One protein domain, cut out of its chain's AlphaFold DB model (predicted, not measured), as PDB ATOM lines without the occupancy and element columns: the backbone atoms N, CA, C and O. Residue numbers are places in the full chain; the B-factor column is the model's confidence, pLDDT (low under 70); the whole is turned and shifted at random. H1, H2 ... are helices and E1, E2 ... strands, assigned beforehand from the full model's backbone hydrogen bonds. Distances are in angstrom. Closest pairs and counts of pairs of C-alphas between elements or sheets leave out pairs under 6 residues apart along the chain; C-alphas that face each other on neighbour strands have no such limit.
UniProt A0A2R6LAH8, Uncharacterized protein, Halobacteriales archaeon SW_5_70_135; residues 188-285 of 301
ATOM      1  N   ALA A 188      33.173  38.615 325.471       70.44
ATOM      2  CA  ALA A 188      33.824  39.869 325.094       70.44
ATOM      3  C   ALA A 188      34.917  40.320 326.082       70.44
ATOM      4  O   ALA A 188      35.823  41.055 325.704       70.44
ATOM      5  N   GLU A 189      34.846  39.869 327.333       75.38
ATOM      6  CA  GLU A 189      35.749  40.232 328.431       75.38
ATOM      7  C   GLU A 189      36.827  39.163 328.682       75.38
ATOM      8  O   GLU A 189      37.672  39.307 329.567       75.38
ATOM      9  N   LEU A 190      36.819  38.071 327.910       69.44
ATOM     10  CA  LEU A 190      37.820  37.018 328.028       69.44
ATOM     11  C   LEU A 190      39.223  37.550 327.680       69.44
ATOM     12  O   LEU A 190      39.382  38.266 326.684       69.44
ATOM     13  N   PRO A 191      40.269  37.161 328.432       68.25
ATOM     14  CA  PRO A 191      41.632  37.568 328.120       68.25
ATOM     15  C   PRO A 191      42.054  37.060 326.730       68.25
ATOM     16  O   PRO A 191      41.527  36.047 326.254       68.25
ATOM     17  N   PRO A 192      42.994  37.745 326.051       69.00
ATOM     18  CA  PRO A 192      43.551  37.248 324.799       69.00
ATOM     19  C   PRO A 192      44.188  35.868 324.993       69.00
ATOM     20  O   PRO A 192      44.612  35.514 326.100       69.00
ATOM     21  N   ALA A 193      44.260  35.086 323.911       67.38
ATOM     22  CA  ALA A 193      44.990  33.826 323.935       67.38
ATOM     23  C   ALA A 193      46.421  34.096 324.430       67.38
ATOM     24  O   ALA A 193      47.068  35.007 323.907       67.38
ATOM     25  N   PRO A 194      46.941  33.331 325.406       66.19
ATOM     26  CA  PRO A 194      48.358  33.412 325.710       66.19
ATOM     27  C   PRO A 194      49.145  33.048 324.448       66.19
ATOM     28  O   PRO A 194      48.765  32.119 323.726       66.19
ATOM     29  N   GLU A 195      50.227  33.774 324.182       66.19
ATOM     30  CA  GLU A 195      51.111  33.461 323.066       66.19
ATOM     31  C   GLU A 195      51.619  32.017 323.193       66.19
ATOM     32  O   GLU A 195      51.822  31.495 324.294       66.19
ATOM     33  N   ILE A 196      51.798  31.349 322.050       63.22
ATOM     34  CA  ILE A 196      52.303  29.965 321.988       63.22
ATOM     35  C   ILE A 196      53.783  29.898 322.430       63.22
ATOM     36  O   ILE A 196      54.346  28.808 322.518       63.22
ATOM     37  N   GLU A 197      54.408  31.043 322.734       55.09
ATOM     38  CA  GLU A 197      55.821  31.158 323.075       55.09
ATOM     39  C   GLU A 197      56.249  30.170 324.168       55.09
ATOM     40  O   GLU A 197      55.655  30.085 325.246       55.09
ATOM     41  N   ALA A 198      57.255  29.389 323.754       48.56
ATOM     42  CA  ALA A 198      58.045  28.357 324.414       48.56
ATOM     43  C   ALA A 198      57.565  27.893 325.791       48.56
ATOM     44  O   ALA A 198      57.557  28.666 326.740       48.56
ATOM     45  N   GLU A 199      57.257  26.591 325.870       54.62
ATOM     46  CA  GLU A 199      57.364  25.715 327.048       54.62
ATOM     47  C   GLU A 199      57.731  26.441 328.345       54.62
ATOM     48  O   GLU A 199      58.839  26.321 328.858       54.62
ATOM     49  N   ILE A 200      56.791  27.213 328.895       55.31
ATOM     50  CA  ILE A 200      56.977  27.706 330.248       55.31
ATOM     51  C   ILE A 200      56.899  26.445 331.097       55.31
ATOM     52  O   ILE A 200      55.823  25.843 331.197       55.31
ATOM     53  N   GLU A 201      58.032  26.039 331.673       55.62
ATOM     54  CA  GLU A 201      58.115  25.132 332.819       55.62
ATOM     55  C   GLU A 201      57.414  25.806 334.011       55.62
ATOM     56  O   GLU A 201      58.010  26.188 335.013       55.62
ATOM     57  N   ASP A 202      56.108  26.037 333.875       58.94
ATOM     58  CA  ASP A 202      55.258  26.493 334.954       58.94
ATOM     59  C   ASP A 202      54.981  25.259 335.802       58.94
ATOM     60  O   ASP A 202      54.139  24.419 335.470       58.94
ATOM     61  N   SER A 203      55.750  25.121 336.878       63.94
ATOM     62  CA  SER A 203      55.613  24.027 337.839       63.94
ATOM     63  C   SER A 203      54.257  24.041 338.558       63.94
ATOM     64  O   SER A 203      53.898  23.064 339.216       63.94
ATOM     65  N   ASN A 204      53.467  25.115 338.420       77.69
ATOM     66  CA  ASN A 204      52.127  25.201 338.976       77.69
ATOM     67  C   ASN A 204      51.081  24.584 338.030       77.69
ATOM     68  O   ASN A 204      50.593  25.208 337.083       77.69
ATOM     69  N   GLU A 205      50.659  23.359 338.352       77.00
ATOM     70  CA  GLU A 205      49.673  22.604 337.570       77.00
ATOM     71  C   GLU A 205      48.331  23.333 337.373       77.00
ATOM     72  O   GLU A 205      47.683  23.167 336.333       77.00
ATOM     73  N   THR A 206      47.913  24.146 338.351       76.12
ATOM     74  CA  THR A 206      46.641  24.885 338.307       76.12
ATOM     75  C   THR A 206      46.709  26.006 337.277       76.12
ATOM     76  O   THR A 206      45.869  26.058 336.375       76.12
ATOM     77  N   ARG A 207      47.762  26.832 337.334       78.88
ATOM     78  CA  ARG A 207      47.993  27.914 336.360       78.88
ATOM     79  C   ARG A 207      48.153  27.377 334.949       78.88
ATOM     80  O   ARG A 207      47.601  27.935 334.002       78.88
ATOM     81  N   LEU A 208      48.847  26.249 334.800       78.94
ATOM     82  CA  LEU A 208      49.007  25.601 333.507       78.94
ATOM     83  C   LEU A 208      47.638  25.228 332.910       78.94
ATOM     84  O   LEU A 208      47.364  25.559 331.755       78.94
ATOM     85  N   ARG A 209      46.754  24.598 333.698       82.00
ATOM     86  CA  ARG A 209      45.390  24.233 333.278       82.00
ATOM     87  C   ARG A 209      44.551  25.455 332.895       82.00
ATOM     88  O   ARG A 209      43.869  25.409 331.872       82.00
ATOM     89  N   GLU A 210      44.602  26.525 333.681       81.31
ATOM     90  CA  GLU A 210      43.900  27.786 333.404       81.31
ATOM     91  C   GLU A 210      44.370  28.421 332.094       81.31
ATOM     92  O   GLU A 210      43.543  28.733 331.239       81.31
ATOM     93  N   ARG A 211      45.687  28.495 331.868       80.94
ATOM     94  CA  ARG A 211      46.269  29.013 330.619       80.94
ATOM     95  C   ARG A 211      45.795  28.237 329.392       80.94
ATOM     96  O   ARG A 211      45.464  28.831 328.372       80.94
ATOM     97  N   ARG A 212      45.709  26.908 329.485       84.62
ATOM     98  CA  ARG A 212      45.216  26.062 328.380       84.62
ATOM     99  C   ARG A 212      43.730  26.240 328.129       84.62
ATOM    100  O   ARG A 212      43.313  26.240 326.977       84.62
ATOM    101  N   ARG A 213      42.935  26.389 329.192       83.69
ATOM    102  CA  ARG A 213      41.509  26.716 329.072       83.69
ATOM    103  C   ARG A 213      41.329  28.062 328.379       83.69
ATOM    104  O   ARG A 213      40.577  28.119 327.416       83.69
ATOM    105  N   ALA A 214      42.063  29.087 328.815       83.38
ATOM    106  CA  ALA A 214      42.044  30.412 328.201       83.38
ATOM    107  C   ALA A 214      42.435  30.350 326.718       83.38
ATOM    108  O   ALA A 214      41.730  30.900 325.881       83.38
ATOM    109  N   TRP A 215      43.484  29.597 326.375       86.19
ATOM    110  CA  TRP A 215      43.907  29.406 324.986       86.19
ATOM    111  C   TRP A 215      42.826  28.743 324.119       86.19
ATOM    112  O   TRP A 215      42.527  29.223 323.030       86.19
ATOM    113  N   VAL A 216      42.183  27.674 324.607       87.44
ATOM    114  CA  VAL A 216      41.093  26.997 323.880       87.44
ATOM    115  C   VAL A 216      39.873  27.906 323.716       87.44
ATOM    116  O   VAL A 216      39.236  27.907 322.667       87.44
ATOM    117  N   VAL A 217      39.532  28.667 324.751       86.06
ATOM    118  CA  VAL A 217      38.407  29.603 324.732       86.06
ATOM    119  C   VAL A 217      38.663  30.753 323.751       86.06
ATOM    120  O   VAL A 217      37.791  31.059 322.941       86.06
ATOM    121  N   ALA A 218      39.865  31.330 323.758       85.75
ATOM    122  CA  ALA A 218      40.261  32.352 322.796       85.75
ATOM    123  C   ALA A 218      40.265  31.806 321.360       85.75
ATOM    124  O   ALA A 218      39.735  32.452 320.466       85.75
ATOM    125  N   HIS A 219      40.726  30.568 321.147       88.06
ATOM    126  CA  HIS A 219      40.642  29.915 319.836       88.06
ATOM    127  C   HIS A 219      39.199  29.800 319.312       88.06
ATOM    128  O   HIS A 219      38.978  29.938 318.115       88.06
ATOM    129  N   LYS A 220      38.207  29.568 320.186       90.31
ATOM    130  CA  LYS A 220      36.786  29.589 319.793       90.31
ATOM    131  C   LYS A 220      36.309  31.003 319.456       90.31
ATOM    132  O   LYS A 220      35.602  31.176 318.471       90.31
ATOM    133  N   ARG A 221      36.689  31.994 320.267       88.06
ATOM    134  CA  ARG A 221      36.311  33.406 320.086       88.06
ATOM    135  C   ARG A 221      36.862  34.009 318.803       88.06
ATOM    136  O   ARG A 221      36.138  34.710 318.114       88.06
ATOM    137  N   ASP A 222      38.115  33.714 318.491       88.00
ATOM    138  CA  ASP A 222      38.831  34.307 317.363       88.00
ATOM    139  C   ASP A 222      38.619  33.497 316.060       88.00
ATOM    140  O   ASP A 222      39.320  33.703 315.070       88.00
ATOM    141  N   SER A 223      37.674  32.550 316.063       88.38
ATOM    142  CA  SER A 223      37.291  31.746 314.898       88.38
ATOM    143  C   SER A 223      36.129  32.371 314.121       88.38
ATOM    144  O   SER A 223      35.415  33.229 314.632       88.38
ATOM    145  N   ASP A 224      35.854  31.845 312.926       90.19
ATOM    146  CA  ASP A 224      34.668  32.203 312.131       90.19
ATOM    147  C   ASP A 224      33.344  31.644 312.710       90.19
ATOM    148  O   ASP A 224      32.282  31.765 312.095       90.19
ATOM    149  N   GLY A 225      33.386  31.008 313.888       92.38
ATOM    150  CA  GLY A 225      32.230  30.416 314.554       92.38
ATOM    151  C   GLY A 225      31.864  29.020 314.043       92.38
ATOM    152  O   GLY A 225      32.695  28.234 313.585       92.38
ATOM    153  N   CYS A 226      30.588  28.667 314.184       95.38
ATOM    154  CA  CYS A 226      30.034  27.383 313.785       95.38
ATOM    155  C   CYS A 226      30.067  27.228 312.264       95.38
ATOM    156  O   CYS A 226      29.365  27.946 311.546       95.38
ATOM    157  N   ARG A 227      30.753  26.184 311.787       94.50
ATOM    158  CA  ARG A 227      30.883  25.858 310.359       94.50
ATOM    159  C   ARG A 227      29.546  25.680 309.626       94.50
ATOM    160  O   ARG A 227      29.501  25.816 308.408       94.50
ATOM    161  N   SER A 228      28.467  25.345 310.335       92.75
ATOM    162  CA  SER A 228      27.172  25.024 309.715       92.75
ATOM    163  C   SER A 228      26.139  26.150 309.742       92.75
ATOM    164  O   SER A 228      25.232  26.120 308.919       92.75
ATOM    165  N   CYS A 229      26.198  27.084 310.695       92.19
ATOM    166  CA  CYS A 229      25.099  28.041 310.897       92.19
ATOM    167  C   CYS A 229      25.521  29.445 311.353       92.19
ATOM    168  O   CYS A 229      24.648  30.258 311.633       92.19
ATOM    169  N   GLY A 230      26.823  29.727 311.484       86.88
ATOM    170  CA  GLY A 230      27.318  31.070 311.815       86.88
ATOM    171  C   GLY A 230      27.168  31.518 313.274       86.88
ATOM    172  O   GLY A 230      27.536  32.643 313.588       86.88
ATOM    173  N   GLU A 231      26.668  30.671 314.184       94.44
ATOM    174  CA  GLU A 231      26.740  30.941 315.632       94.44
ATOM    175  C   GLU A 231      28.204  31.159 316.031       94.44
ATOM    176  O   GLU A 231      29.034  30.298 315.754       94.44
ATOM    177  N   SER A 232      28.515  32.279 316.674       92.81
ATOM    178  CA  SER A 232      29.887  32.695 316.984       92.81
ATOM    179  C   SER A 232      30.161  32.809 318.481       92.81
ATOM    180  O   SER A 232      31.309  32.994 318.875       92.81
ATOM    181  N   ASP A 233      29.143  32.652 319.333       91.62
ATOM    182  CA  ASP A 233      29.308  32.709 320.779       91.62
ATOM    183  C   ASP A 233      30.177  31.533 321.279       91.62
ATOM    184  O   ASP A 233      29.747  30.374 321.203       91.62
ATOM    185  N   PRO A 234      31.373  31.785 321.852       90.12
ATOM    186  CA  PRO A 234      32.295  30.742 322.305       90.12
ATOM    187  C   PRO A 234      31.705  29.773 323.331       90.12
ATOM    188  O   PRO A 234      32.156  28.625 323.414       90.12
ATOM    189  N   VAL A 235      30.696  30.207 324.098       90.94
ATOM    190  CA  VAL A 235      29.973  29.373 325.074       90.94
ATOM    191  C   VAL A 235      29.178  28.272 324.366       90.94
ATOM    192  O   VAL A 235      29.023  27.160 324.881       90.94
ATOM    193  N   CYS A 236      28.712  28.545 323.149       94.06
ATOM    194  CA  CYS A 236      27.914  27.619 322.355       94.06
ATOM    195  C   CYS A 236      28.753  26.679 321.488       94.06
ATOM    196  O   CYS A 236      28.223  25.673 321.028       94.06
ATOM    197  N   LEU A 237      30.033  26.971 321.258       93.75
ATOM    198  CA  LEU A 237      30.875  26.236 320.309       93.75
ATOM    199  C   LEU A 237      31.543  24.997 320.923       93.75
ATOM    200  O   LEU A 237      32.078  25.043 322.030       93.75
ATOM    201  N   ASP A 238      31.581  23.904 320.165       92.12
ATOM    202  CA  ASP A 238      32.214  22.619 320.467       92.12
ATOM    203  C   ASP A 238      33.130  22.168 319.326       92.12
ATOM    204  O   ASP A 238      32.883  22.446 318.152       92.12
ATOM    205  N   PHE A 239      34.161  21.400 319.676       91.25
ATOM    206  CA  PHE A 239      35.032  20.739 318.707       91.25
ATOM    207  C   PHE A 239      34.460  19.369 318.333       91.25
ATOM    208  O   PHE A 239      34.530  18.415 319.116       91.25
ATOM    209  N   HIS A 240      33.908  19.281 317.128       89.00
ATOM    210  CA  HIS A 240      33.448  18.048 316.512       89.00
ATOM    211  C   HIS A 240      34.623  17.329 315.851       89.00
ATOM    212  O   HIS A 240      35.318  17.917 315.031       89.00
ATOM    213  N   HIS A 241      34.861  16.065 316.186       83.44
ATOM    214  CA  HIS A 241      35.970  15.312 315.595       83.44
ATOM    215  C   HIS A 241      35.514  14.680 314.280       83.44
ATOM    216  O   HIS A 241      34.460  14.048 314.245       83.44
ATOM    217  N   VAL A 242      36.321  14.823 313.227       78.44
ATOM    218  CA  VAL A 242      36.042  14.252 311.894       78.44
ATOM    219  C   VAL A 242      36.875  12.989 311.624       78.44
ATOM    220  O   VAL A 242      36.561  12.230 310.714       78.44
ATOM    221  N   ASP A 243      37.908  12.743 312.435       67.88
ATOM    222  CA  ASP A 243      38.901  11.671 312.269       67.88
ATOM    223  C   ASP A 243      39.140  10.911 313.597       67.88
ATOM    224  O   ASP A 243      38.642  11.316 314.655       67.88
ATOM    225  N   GLU A 244      39.905   9.813 313.568       66.56
ATOM    226  CA  GLU A 244      40.270   9.040 314.762       66.56
ATOM    227  C   GLU A 244      41.019   9.908 315.797       66.56
ATOM    228  O   GLU A 244      42.020  10.581 315.512       66.56
ATOM    229  N   LYS A 245      40.515   9.892 317.040       63.09
ATOM    230  CA  LYS A 245      40.985  10.761 318.130       63.09
ATOM    231  C   LYS A 245      42.025  10.087 319.017       63.09
ATOM    232  O   LYS A 245      41.926   8.899 319.318       63.09
ATOM    233  N   VAL A 246      42.940  10.893 319.554       60.06
ATOM    234  CA  VAL A 246      43.798  10.486 320.685       60.06
ATOM    235  C   VAL A 246      43.078  10.747 322.021       60.06
ATOM    236  O   VAL A 246      43.287  10.023 322.991       60.06
ATOM    237  N   GLY A 247      42.183  11.744 322.071       63.56
ATOM    238  CA  GLY A 247      41.369  12.102 323.241       63.56
ATOM    239  C   GLY A 247      40.587  13.403 323.016       63.56
ATOM    240  O   GLY A 247      40.876  14.138 322.084       63.56
ATOM    241  N   SER A 248      39.584  13.718 323.848       81.31
ATOM    242  CA  SER A 248      38.848  14.990 323.695       81.31
ATOM    243  C   SER A 248      39.725  16.195 324.060       81.31
ATOM    244  O   SER A 248      40.552  16.091 324.966       81.31
ATOM    245  N   ILE A 249      39.505  17.364 323.446       83.94
ATOM    246  CA  ILE A 249      40.232  18.603 323.797       83.94
ATOM    247  C   ILE A 249      40.146  18.903 325.303       83.94
ATOM    248  O   ILE A 249      41.152  19.230 325.932       83.94
ATOM    249  N   SER A 250      38.976  18.700 325.917       83.81
ATOM    250  CA  SER A 250      38.779  18.844 327.366       83.81
ATOM    251  C   SER A 250      39.670  17.898 328.179       83.81
ATOM    252  O   SER A 250      40.218  18.301 329.208       83.81
ATOM    253  N   THR A 251      39.848  16.662 327.708       86.31
ATOM    254  CA  THR A 251      40.759  15.674 328.304       86.31
ATOM    255  C   THR A 251      42.208  16.134 328.180       86.31
ATOM    256  O   THR A 251      42.908  16.171 329.185       86.31
ATOM    257  N   LEU A 252      42.647  16.580 326.999       85.56
ATOM    258  CA  LEU A 252      44.024  17.047 326.779       85.56
ATOM    259  C   LEU A 252      44.382  18.263 327.651       85.56
ATOM    260  O   LEU A 252      45.505  18.374 328.154       85.56
ATOM    261  N   VAL A 253      43.417  19.161 327.866       84.88
ATOM    262  CA  VAL A 253      43.544  20.296 328.792       84.88
ATOM    263  C   VAL A 253      43.660  19.815 330.241       84.88
ATOM    264  O   VAL A 253      44.515  20.309 330.976       84.88
ATOM    265  N   ALA A 254      42.832  18.852 330.660       86.06
ATOM    266  CA  ALA A 254      42.860  18.293 332.015       86.06
ATOM    267  C   ALA A 254      44.155  17.512 332.310       86.06
ATOM    268  O   ALA A 254      44.739  17.669 333.383       86.06
ATOM    269  N   GLU A 255      44.635  16.738 331.337       86.88
ATOM    270  CA  GLU A 255      45.885  15.968 331.382       86.88
ATOM    271  C   GLU A 255      47.144  16.819 331.231       86.88
ATOM    272  O   GLU A 255      48.254  16.297 331.248       86.88
ATOM    273  N   ARG A 256      47.002  18.132 331.050       85.00
ATOM    274  CA  ARG A 256      48.147  19.028 330.925       85.00
ATOM    275  C   ARG A 256      49.090  18.633 329.752       85.00
ATOM    276  O   ARG A 256      50.296  18.851 329.810       85.00
ATOM    277  N   ARG A 257      48.549  18.232 328.585       85.56
ATOM    278  CA  ARG A 257      49.293  18.026 327.304       85.56
ATOM    279  C   ARG A 257      49.704  19.309 326.562       85.56
ATOM    280  O   ARG A 257      48.853  20.161 326.382       85.56
ATOM    281  N   SER A 258      50.949  19.469 326.115       84.19
ATOM    282  CA  SER A 258      51.465  20.719 325.501       84.19
ATOM    283  C   SER A 258      50.493  21.440 324.538       84.19
ATOM    284  O   SER A 258      49.712  20.791 323.836       84.19
ATOM    285  N   LEU A 259      50.575  22.778 324.439       82.81
ATOM    286  CA  LEU A 259      49.751  23.553 323.490       82.81
ATOM    287  C   LEU A 259      49.910  23.049 322.050       82.81
ATOM    288  O   LEU A 259      48.921  22.934 321.336       82.81
ATOM    289  N   SER A 260      51.118  22.637 321.658       84.06
ATOM    290  CA  SER A 260      51.378  22.003 320.361       84.06
ATOM    291  C   SER A 260      50.582  20.706 320.150       84.06
ATOM    292  O   SER A 260      50.082  20.453 319.053       84.06
ATOM    293  N   THR A 261      50.407  19.893 321.196       86.19
ATOM    294  CA  THR A 261      49.584  18.675 321.146       86.19
ATOM    295  C   THR A 261      48.104  19.017 321.017       86.19
ATOM    296  O   THR A 261      47.422  18.428 320.180       86.19
ATOM    297  N   ILE A 262      47.620  19.984 321.801       86.75
ATOM    298  CA  ILE A 262      46.228  20.450 321.735       86.75
ATOM    299  C   ILE A 262      45.933  21.031 320.347       86.75
ATOM    300  O   ILE A 262      44.949  20.654 319.723       86.75
ATOM    301  N   GLN A 263      46.816  21.884 319.824       85.62
ATOM    302  CA  GLN A 263      46.681  22.488 318.501       85.62
ATOM    303  C   GLN A 263      46.654  21.434 317.387       85.62
ATOM    304  O   GLN A 263      45.888  21.567 316.437       85.62
ATOM    305  N   ARG A 264      47.470  20.376 317.485       86.25
ATOM    306  CA  ARG A 264      47.454  19.275 316.513       86.25
ATOM    307  C   ARG A 264      46.132  18.507 316.531       86.25
ATOM    308  O   ARG A 264      45.655  18.155 315.459       86.25
ATOM    309  N   GLU A 265      45.547  18.269 317.703       87.19
ATOM    310  CA  GLU A 265      44.231  17.621 317.791       87.19
ATOM    311  C   GLU A 265      43.118  18.540 317.273       87.19
ATOM    312  O   GLU A 265      42.237  18.095 316.542       87.19
ATOM    313  N   LEU A 266      43.199  19.846 317.548       86.06
ATOM    314  CA  LEU A 266      42.246  20.825 317.023       86.06
ATOM    315  C   LEU A 266      42.196  20.870 315.496       86.06
ATOM    316  O   LEU A 266      41.122  21.046 314.939       86.06
ATOM    317  N   ARG A 267      43.323  20.653 314.806       85.88
ATOM    318  CA  ARG A 267      43.349  20.584 313.332       85.88
ATOM    319  C   ARG A 267      42.543  19.416 312.758       85.88
ATOM    320  O   ARG A 267      42.246  19.432 311.570       85.88
ATOM    321  N   LYS A 268      42.201  18.416 313.575       87.19
ATOM    322  CA  LYS A 268      41.327  17.291 313.203       87.19
ATOM    323  C   LYS A 268      39.854  17.538 313.547       87.19
ATOM    324  O   LYS A 268      39.016  16.653 313.367       87.19
ATOM    325  N   CYS A 269      39.551  18.707 314.106       88.38
ATOM    326  CA  CYS A 269      38.225  19.062 314.568       88.38
ATOM    327  C   CYS A 269      37.593  20.129 313.672       88.38
ATOM    328  O   CYS A 269      38.255  21.043 313.187       88.38
ATOM    329  N   GLU A 270      36.280  20.048 313.526       90.88
ATOM    330  CA  GLU A 270      35.430  21.121 313.026       90.88
ATOM    331  C   GLU A 270      34.792  21.846 314.207       90.88
ATOM    332  O   GLU A 270      34.377  21.216 315.182       90.88
ATOM    333  N   LEU A 271      34.683  23.170 314.132       92.44
ATOM    334  CA  LEU A 271      33.987  23.942 315.153       92.44
ATOM    335  C   LEU A 271      32.496  24.022 314.814       92.44
ATOM    336  O   LEU A 271      32.113  24.564 313.776       92.44
ATOM    337  N   LEU A 272      31.650  23.472 315.682       95.25
ATOM    338  CA  LEU A 272      30.193  23.471 315.538       95.25
ATOM    339  C   LEU A 272      29.551  24.029 316.806       95.25
ATOM    340  O   LEU A 272      30.024  23.768 317.905       95.25
ATOM    341  N   CYS A 273      28.442  24.757 316.687       96.06
ATOM    342  CA  CYS A 273      27.638  25.091 317.862       96.06
ATOM    343  C   CYS A 273      26.976  23.835 318.440       96.06
ATOM    344  O   CYS A 273      26.793  22.846 317.729       96.06
ATOM    345  N   ALA A 274      26.573  23.868 319.709       95.12
ATOM    346  CA  ALA A 274      26.004  22.724 320.414       95.12
ATOM    347  C   ALA A 274      24.786  22.128 319.689       95.12
ATOM    348  O   ALA A 274      24.650  20.905 319.633       95.12
ATOM    349  N   ASN A 275      23.938  22.968 319.083       95.62
ATOM    350  CA  ASN A 275      22.798  22.514 318.279       95.62
ATOM    351  C   ASN A 275      23.263  21.706 317.051       95.62
ATOM    352  O   ASN A 275      22.874  20.550 316.885       95.62
ATOM    353  N   CYS A 276      24.136  22.280 316.213       94.75
ATOM    354  CA  CYS A 276      24.638  21.613 315.004       94.75
ATOM    355  C   CYS A 276      25.525  20.404 315.322       94.75
ATOM    356  O   CYS A 276      25.498  19.412 314.601       94.75
ATOM    357  N   HIS A 277      26.276  20.455 316.418       93.19
ATOM    358  CA  HIS A 277      27.095  19.348 316.888       93.19
ATOM    359  C   HIS A 277      26.239  18.129 317.258       93.19
ATOM    360  O   HIS A 277      26.562  17.003 316.879       93.19
ATOM    361  N   ARG A 278      25.108  18.345 317.944       90.75
ATOM    362  CA  ARG A 278      24.152  17.279 318.274       90.75
ATOM    363  C   ARG A 278      23.475  16.705 317.042       90.75
ATOM    364  O   ARG A 278      23.386  15.489 316.937       90.75
ATOM    365  N   GLU A 279      23.058  17.554 316.109       89.56
ATOM    366  CA  GLU A 279      22.519  17.118 314.814       89.56
ATOM    367  C   GLU A 279      23.541  16.286 314.023       89.56
ATOM    368  O   GLU A 279      23.176  15.333 313.348       89.56
ATOM    369  N   ARG A 280      24.840  16.581 314.143       87.56
ATOM    370  CA  ARG A 280      25.890  15.812 313.463       87.56
ATOM    371  C   ARG A 280      26.143  14.441 314.092       87.56
ATOM    372  O   ARG A 280      26.422  13.488 313.371       87.56
ATOM    373  N   HIS A 281      26.045  14.344 315.418       82.56
ATOM    374  CA  HIS A 281      26.077  13.068 316.142       82.56
ATOM    375  C   HIS A 281      24.751  12.309 316.088       82.56
ATOM    376  O   HIS A 281      24.685  11.154 316.513       82.56
ATOM    377  N   PHE A 282      23.694  12.950 315.595       74.81
ATOM    378  CA  PHE A 282      22.414  12.311 315.409       74.81
ATOM    379  C   PHE A 282      22.506  11.349 314.226       74.81
ATOM    380  O   PHE A 282      22.532  11.754 313.068       74.81
ATOM    381  N   ASP A 283      22.549  10.059 314.535       61.66
ATOM    382  CA  ASP A 283      22.453   8.997 313.546       61.66
ATOM    383  C   ASP A 283      20.994   8.511 313.454       61.66
ATOM    384  O   ASP A 283      20.508   7.862 314.389       61.66
ATOM    385  N   PRO A 284      20.270   8.786 312.350       55.19
ATOM    386  CA  PRO A 284      18.915   8.281 312.155       55.19
ATOM    387  C   PRO A 284      18.859   6.748 312.079       55.19
ATOM    388  O   PRO A 284      17.816   6.178 312.390       55.19
ATOM    389  N   SER A 285      19.957   6.090 311.683       48.31
ATOM    390  CA  SER A 285      20.035   4.632 311.530       48.31
ATOM    391  C   SER A 285      20.117   3.892 312.867       48.31
ATOM    392  O   SER A 285      19.646   2.765 312.967       48.31
TER     393      SER A 285
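Overview. This is residues 188 to 285 of the 301 residues of an uncharacterized protein of Halobacteriales archaeon SW_5_70_135 (UniProt A0A2R6LAH8). A short ribbon of two strands, E1 and E2, lies between helix H4, packed on E1, and a group of three helices, H1, H2 and H3, whose centres make a triangle. H1 is the longest helix, H2 and H3 form a helical hairpin beside it, and long stretches without a named element, residues 188 to 204 and 222 to 236, come before and after H1. The printed part has 98 residues, with four named helices and two named strands in the order H1 E1 H2 H3 E2 H4; the sheet, E1 - E2, is antiparallel and the class is mixed, helices and strands. It is compact, with a radius of gyration of the C-alphas of 14.3 A, and only just elongated, spanning 48 by 31 by 19 A.

Along the chain. H1, residues 205 to 221, begins at C-alpha 205 (49.673, 22.604, 337.570) and is 24.5 A long. E1, residues 237 to 241, spans 12.9 A. H2 is residues 249 to 254 and H3 residues 259 to 266. E2, residues 269 to 273, spans 12.6 A. H4, residues 274 to 281, ends at C-alpha 281 (26.077, 13.068, 316.142).

Arrangement. H1, with residues 209 to 213 alone, touches H2 at a shallow tilt of 20 degrees, opposite ways; the closest C-alphas, of Arg 212 and Val 253, are 6.0 A apart. H2 touches H3, closest at the C-alphas of Leu 252 and Ile 262, 6.5 A. E1 and E2 pair with N 238 and O 272 at 2.7 A and N 240 and O 270 at 2.8 A. The closest C-alphas of E1 and H4, Leu 237 and Ala 274, are 6.0 A apart. H1 and H4 are apart. In H1, H2, H3 and H4 every O i to N i+4 pair is within hydrogen-bond range.

Size, cuts and confidence. The C-alphas of Ser 203 and Ser 285, the two farthest apart, are 48.3 A apart. The printed part has no cut, and the link from H1 to E1 is long. The model's pLDDT is under 70 in residues 190 to 203, 243 to 247 and 283 to 285.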